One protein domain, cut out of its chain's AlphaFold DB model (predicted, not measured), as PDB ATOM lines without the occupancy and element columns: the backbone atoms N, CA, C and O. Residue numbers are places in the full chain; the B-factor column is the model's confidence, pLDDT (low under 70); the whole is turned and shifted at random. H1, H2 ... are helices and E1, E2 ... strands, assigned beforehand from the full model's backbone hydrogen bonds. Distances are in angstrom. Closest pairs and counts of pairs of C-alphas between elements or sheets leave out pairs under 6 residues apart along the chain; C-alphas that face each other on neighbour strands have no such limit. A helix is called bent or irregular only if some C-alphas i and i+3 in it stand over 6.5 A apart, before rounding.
ATOM      1  N   ILE A 120     -15.469 -12.398  -0.070       72.50
ATOM      2  CA  ILE A 120     -15.237 -13.656  -0.792       72.50
ATOM      3  C   ILE A 120     -14.247 -13.419  -1.934       72.50
ATOM      4  O   ILE A 120     -14.562 -12.761  -2.929       72.50
ATOM      5  N   LYS A 121     -13.055 -14.002  -1.803       81.06
ATOM      6  CA  LYS A 121     -11.938 -13.855  -2.739       81.06
ATOM      7  C   LYS A 121     -11.744 -15.129  -3.545       81.06
ATOM      8  O   LYS A 121     -12.033 -16.229  -3.077       81.06
ATOM      9  N   SER A 122     -11.259 -14.961  -4.774       82.62
ATOM     10  CA  SER A 122     -10.755 -16.074  -5.583       82.62
ATOM     11  C   SER A 122      -9.376 -16.450  -5.058       82.62
ATOM     12  O   SER A 122      -8.462 -15.626  -5.091       82.62
ATOM     13  N   PHE A 123      -9.225 -17.682  -4.586       89.69
ATOM     14  CA  PHE A 123      -7.930 -18.259  -4.253       89.69
ATOM     15  C   PHE A 123      -7.601 -19.387  -5.231       89.69
ATOM     16  O   PHE A 123      -8.473 -20.157  -5.635       89.69
ATOM     17  N   SER A 124      -6.319 -19.511  -5.560       93.06
ATOM     18  CA  SER A 124      -5.765 -20.615  -6.344       93.06
ATOM     19  C   SER A 124      -4.550 -21.160  -5.606       93.06
ATOM     20  O   SER A 124      -3.802 -20.391  -4.998       93.06
ATOM     21  N   GLY A 125      -4.347 -22.473  -5.644       94.50
ATOM     22  CA  GLY A 125      -3.249 -23.108  -4.923       94.50
ATOM     23  C   GLY A 125      -3.376 -24.625  -4.863       94.50
ATOM     24  O   GLY A 125      -4.141 -25.240  -5.610       94.50
ATOM     25  N   CYS A 126      -2.594 -25.236  -3.976       95.81
ATOM     26  CA  CYS A 126      -2.516 -26.685  -3.826       95.81
ATOM     27  C   CYS A 126      -2.502 -27.132  -2.361       95.81
ATOM     28  O   CYS A 126      -2.006 -26.431  -1.481       95.81
ATOM     29  N   ASN A 127      -2.976 -28.356  -2.135       93.44
ATOM     30  CA  ASN A 127      -2.922 -29.082  -0.870       93.44
ATOM     31  C   ASN A 127      -2.295 -30.468  -1.074       93.44
ATOM     32  O   ASN A 127      -2.385 -31.057  -2.158       93.44
ATOM     33  N   LEU A 128      -1.667 -31.003  -0.025       89.56
ATOM     34  CA  LEU A 128      -1.146 -32.368  -0.022       89.56
ATOM     35  C   LEU A 128      -2.244 -33.350   0.404       89.56
ATOM     36  O   LEU A 128      -2.654 -33.366   1.561       89.56
ATOM     37  N   VAL A 129      -2.696 -34.197  -0.520       89.19
ATOM     38  CA  VAL A 129      -3.724 -35.216  -0.282       89.19
ATOM     39  C   VAL A 129      -3.130 -36.583  -0.608       89.19
ATOM     40  O   VAL A 129      -2.773 -36.847  -1.755       89.19
ATOM     41  N   THR A 130      -3.001 -37.451   0.402       79.06
ATOM     42  CA  THR A 130      -2.466 -38.823   0.254       79.06
ATOM     43  C   THR A 130      -1.175 -38.867  -0.583       79.06
ATOM     44  O   THR A 130      -1.150 -39.441  -1.669       79.06
ATOM     45  N   GLU A 131      -0.132 -38.171  -0.114       78.12
ATOM     46  CA  GLU A 131       1.200 -38.058  -0.755       78.12
ATOM     47  C   GLU A 131       1.226 -37.402  -2.155       78.12
ATOM     48  O   GLU A 131       2.280 -37.304  -2.788       78.12
ATOM     49  N   LYS A 132       0.091 -36.888  -2.642       87.81
ATOM     50  CA  LYS A 132      -0.038 -36.249  -3.955       87.81
ATOM     51  C   LYS A 132      -0.571 -34.824  -3.832       87.81
ATOM     52  O   LYS A 132      -1.505 -34.543  -3.093       87.81
ATOM     53  N   CYS A 133      -0.005 -33.915  -4.618       92.31
ATOM     54  CA  CYS A 133      -0.524 -32.556  -4.731       92.31
ATOM     55  C   CYS A 133      -1.842 -32.543  -5.511       92.31
ATOM     56  O   CYS A 133      -1.869 -32.939  -6.683       92.31
ATOM     57  N   ALA A 134      -2.903 -32.067  -4.868       94.81
ATOM     58  CA  ALA A 134      -4.159 -31.683  -5.496       94.81
ATOM     59  C   ALA A 134      -4.209 -30.152  -5.560       94.81
ATOM     60  O   ALA A 134      -3.912 -29.491  -4.567       94.81
ATOM     61  N   CYS A 135      -4.543 -29.596  -6.720       94.25
ATOM     62  CA  CYS A 135      -4.565 -28.154  -6.954       94.25
ATOM     63  C   CYS A 135      -5.905 -27.742  -7.548       94.25
ATOM     64  O   CYS A 135      -6.485 -28.509  -8.320       94.25
ATOM     65  N   SER A 136      -6.340 -26.529  -7.224       93.44
ATOM     66  CA  SER A 136      -7.557 -25.926  -7.762       93.44
ATOM     67  C   SER A 136      -7.329 -24.441  -8.028       93.44
ATOM     68  O   SER A 136      -6.524 -23.791  -7.359       93.44
ATOM     69  N   GLU A 137      -8.059 -23.917  -9.005       92.69
ATOM     70  CA  GLU A 137      -8.056 -22.507  -9.391       92.69
ATOM     71  C   GLU A 137      -9.435 -21.898  -9.109       92.69
ATOM     72  O   GLU A 137     -10.443 -22.610  -9.119       92.69
ATOM     73  N   ASP A 138      -9.469 -20.593  -8.838       87.88
ATOM     74  CA  ASP A 138     -10.690 -19.800  -8.626       87.88
ATOM     75  C   ASP A 138     -11.654 -20.329  -7.545       87.88
ATOM     76  O   ASP A 138     -12.880 -20.179  -7.628       87.88
ATOM     77  N   VAL A 139     -11.108 -20.909  -6.471       81.06
ATOM     78  CA  VAL A 139     -11.896 -21.307  -5.300       81.06
ATOM     79  C   VAL A 139     -12.326 -20.055  -4.543       81.06
ATOM     80  O   VAL A 139     -11.525 -19.382  -3.894       81.06
ATOM     81  N   ARG A 140     -13.621 -19.749  -4.641       78.12
ATOM     82  CA  ARG A 140     -14.261 -18.603  -3.990       78.12
ATOM     83  C   ARG A 140     -14.559 -18.912  -2.530       78.12
ATOM     84  O   ARG A 140     -15.465 -19.689  -2.239       78.12
ATOM     85  N   THR A 141     -13.817 -18.291  -1.623       74.50
ATOM     86  CA  THR A 141     -13.981 -18.475  -0.174       74.50
ATOM     87  C   THR A 141     -13.518 -17.232   0.597       74.50
ATOM     88  O   THR A 141     -12.957 -16.300   0.024       74.50
ATOM     89  N   CYS A 142     -13.799 -17.199   1.896       78.75
ATOM     90  CA  CYS A 142     -13.403 -16.144   2.826       78.75
ATOM     91  C   CYS A 142     -11.922 -16.239   3.236       78.75
ATOM     92  O   CYS A 142     -11.226 -15.230   3.339       78.75
ATOM     93  N   ILE A 143     -11.416 -17.457   3.441       79.44
ATOM     94  CA  ILE A 143     -10.063 -17.731   3.940       79.44
ATOM     95  C   ILE A 143      -9.354 -18.635   2.935       79.44
ATOM     96  O   ILE A 143      -9.935 -19.626   2.495       79.44
ATOM     97  N   ASN A 144      -8.100 -18.314   2.591       84.94
ATOM     98  CA  ASN A 144      -7.292 -19.118   1.672       84.94
ATOM     99  C   ASN A 144      -7.246 -20.594   2.133       84.94
ATOM    100  O   ASN A 144      -6.692 -20.865   3.200       84.94
ATOM    101  N   PRO A 145      -7.794 -21.550   1.357       87.44
ATOM    102  CA  PRO A 145      -7.898 -22.948   1.762       87.44
ATOM    103  C   PRO A 145      -6.666 -23.772   1.353       87.44
ATOM    104  O   PRO A 145      -6.658 -24.991   1.532       87.44
ATOM    105  N   PHE A 146      -5.647 -23.141   0.756       95.44
ATOM    106  CA  PHE A 146      -4.473 -23.809   0.204       95.44
ATOM    107  C   PHE A 146      -3.237 -23.643   1.087       95.44
ATOM    108  O   PHE A 146      -2.860 -22.535   1.466       95.44
ATOM    109  N   GLN A 147      -2.562 -24.761   1.341       94.25
ATOM    110  CA  GLN A 147      -1.287 -24.826   2.050       94.25
ATOM    111  C   GLN A 147      -0.113 -24.320   1.197       94.25
ATOM    112  O   GLN A 147       0.870 -23.827   1.747       94.25
ATOM    113  N   PHE A 148      -0.205 -24.450  -0.129       94.62
ATOM    114  CA  PHE A 148       0.847 -24.084  -1.077       94.62
ATOM    115  C   PHE A 148       0.299 -23.155  -2.158       94.62
ATOM    116  O   PHE A 148      -0.793 -23.390  -2.684       94.62
ATOM    117  N   ALA A 149       1.080 -22.151  -2.552       91.69
ATOM    118  CA  ALA A 149       0.696 -21.209  -3.603       91.69
ATOM    119  C   ALA A 149       0.697 -21.857  -5.001       91.69
ATOM    120  O   ALA A 149       0.059 -21.353  -5.922       91.69
ATOM    121  N   GLY A 150       1.397 -22.983  -5.175       91.12
ATOM    122  CA  GLY A 150       1.448 -23.681  -6.454       91.12
ATOM    123  C   GLY A 150       1.983 -25.111  -6.400       91.12
ATOM    124  O   GLY A 150       2.493 -25.603  -5.390       91.12
ATOM    125  N   LEU A 151       1.866 -25.789  -7.542       92.44
ATOM    126  CA  LEU A 151       2.149 -27.218  -7.686       92.44
ATOM    127  C   LEU A 151       3.618 -27.572  -7.418       92.44
ATOM    128  O   LEU A 151       3.893 -28.621  -6.835       92.44
ATOM    129  N   ASP A 152       4.560 -26.725  -7.831       91.25
ATOM    130  CA  ASP A 152       5.988 -27.004  -7.660       91.25
ATOM    131  C   ASP A 152       6.453 -26.865  -6.209       91.25
ATOM    132  O   ASP A 152       7.294 -27.649  -5.769       91.25
ATOM    133  N   GLU A 153       5.867 -25.943  -5.444       91.88
ATOM    134  CA  GLU A 153       6.097 -25.796  -4.004       91.88
ATOM    135  C   GLU A 153       5.583 -27.032  -3.249       91.88
ATOM    136  O   GLU A 153       6.348 -27.706  -2.556       91.88
ATOM    137  N   CYS A 154       4.329 -27.426  -3.496       93.44
ATOM    138  CA  CYS A 154       3.764 -28.658  -2.942       93.44
ATOM    139  C   CYS A 154       4.613 -29.898  -3.301       93.44
ATOM    140  O   CYS A 154       4.908 -30.746  -2.452       93.44
ATOM    141  N   ARG A 155       5.079 -30.002  -4.554       89.88
ATOM    142  CA  ARG A 155       5.929 -31.117  -5.009       89.88
ATOM    143  C   ARG A 155       7.304 -31.141  -4.354       89.88
ATOM    144  O   ARG A 155       7.871 -32.227  -4.244       89.88
ATOM    145  N   GLN A 156       7.862 -30.005  -3.938       87.31
ATOM    146  CA  GLN A 156       9.114 -29.998  -3.177       87.31
ATOM    147  C   GLN A 156       8.926 -30.692  -1.826       87.31
ATOM    148  O   GLN A 156       9.744 -31.542  -1.481       87.31
ATOM    149  N   VAL A 157       7.814 -30.444  -1.126       82.25
ATOM    150  CA  VAL A 157       7.495 -31.134   0.138       82.25
ATOM    151  C   VAL A 157       7.341 -32.642  -0.070       82.25
ATOM    152  O   VAL A 157       7.975 -33.414   0.648       82.25
ATOM    153  N   VAL A 158       6.614 -33.077  -1.109       79.44
ATOM    154  CA  VAL A 158       6.499 -34.509  -1.469       79.44
ATOM    155  C   VAL A 158       7.871 -35.130  -1.761       79.44
ATOM    156  O   VAL A 158       8.165 -36.234  -1.311       79.44
ATOM    157  N   ARG A 159       8.750 -34.427  -2.487       76.75
ATOM    158  CA  ARG A 159      10.111 -34.911  -2.786       76.75
ATOM    159  C   ARG A 159      10.995 -34.997  -1.542       76.75
ATOM    160  O   ARG A 159      11.830 -35.893  -1.491       76.75
ATOM    161  N   VAL A 160      10.835 -34.103  -0.567       71.00
ATOM    162  CA  VAL A 160      11.566 -34.164   0.711       71.00
ATOM    163  C   VAL A 160      11.054 -35.326   1.569       71.00
ATOM    164  O   VAL A 160      11.865 -36.099   2.073       71.00
ATOM    165  N   GLN A 161       9.734 -35.511   1.675       65.31
ATOM    166  CA  GLN A 161       9.132 -36.642   2.401       65.31
ATOM    167  C   GLN A 161       9.519 -37.996   1.785       65.31
ATOM    168  O   GLN A 161       9.912 -38.909   2.507       65.31
ATOM    169  N   ASN A 162       9.535 -38.091   0.454       66.62
ATOM    170  CA  ASN A 162       9.925 -39.298  -0.282       66.62
ATOM    171  C   ASN A 162      11.449 -39.400  -0.522       66.62
ATOM    172  O   ASN A 162      11.888 -40.073  -1.456       66.62
ATOM    173  N   GLY A 163      12.272 -38.695   0.269       59.56
ATOM    174  CA  GLY A 163      13.740 -38.815   0.276       59.56
ATOM    175  C   GLY A 163      14.464 -38.427  -1.024       59.56
ATOM    176  O   GLY A 163      15.653 -38.699  -1.169       59.56
ATOM    177  N   SER A 164      13.773 -37.798  -1.975       56.75
ATOM    178  CA  SER A 164      14.295 -37.435  -3.299       56.75
ATOM    179  C   SER A 164      15.059 -36.105  -3.320       56.75
ATOM    180  O   SER A 164      15.788 -35.839  -4.273       56.75
ATOM    181  N   ILE A 165      14.890 -35.255  -2.301       51.91
ATOM    182  CA  ILE A 165      15.664 -34.022  -2.094       51.91
ATOM    183  C   ILE A 165      15.993 -33.909  -0.602       51.91
ATOM    184  O   ILE A 165      15.089 -33.867   0.230       51.91
ATOM    185  N   THR A 166      17.277 -33.823  -0.253       45.88
ATOM    186  CA  THR A 166      17.710 -33.469   1.105       45.88
ATOM    187  C   THR A 166      17.673 -31.948   1.306       45.88
ATOM    188  O   THR A 166      18.046 -31.207   0.391       45.88
TER     189      THR A 166
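This is residues 120 to 166 of the 178 residues of the protein "IGFBP N-terminal domain-containing protein" of Strongylocentrotus purpuratus (UniProt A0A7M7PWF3). A long, bent hairpin of two strands, E1 and E2, makes much of the length of a rod, and one short helix, H1, packs near the hairpin's turn with its residues 151 to 158 and carries the rod on past it. Between E2 and H1 the chain folds back along the hairpin in residues 142 to 150. The printed part has 47 residues, with two named strands and one named helix in the order E1, E2, H1; the sheet, E1 - E2, is antiparallel and the class is mixed, helices and strands. The whole is only just loose, close to compact, with a radius of gyration of the C-alphas of 11.8 A and spans of 38 by 17 by 14 A.

E1, residues 121 to 129, and E2, residues 132 to 141, form an antiparallel hairpin over a tight link, their directions 161 degrees apart. N 123 and O 139 are 2.9 A apart and N 134 and O 127 2.9 A, both within hydrogen-bond range. E1 bends by 54 degrees at residue 124, and E2 by 82 degrees at residue 138. H1, residues 151 to 161, has its closest C-alphas to E1 at Leu 151 and Cys 126, 6.1 A. Its closest to E2 are those of Cys 154 and Cys 133, also 6.1 A. In H1 every O i to N i+4 pair is within hydrogen-bond range.

E1 begins at C-alpha 121 (-11.938, -13.855, -2.739) and is 23.0 A long. E2 begins at C-alpha 132 (-0.038, -36.249, -3.955) and is 22.9 A long. H1 measures 15.5 A and ends at C-alpha 161 (9.132, -36.642, 2.401).

The two C-alphas farthest apart, those of Ile 120 and Thr 166, are 38.5 A apart. The printed part has no cut. The link from E2 to H1 is short, with 9 residues. The mean pLDDT of the printed part is 83.3, and residues 161 to 166 are under 70.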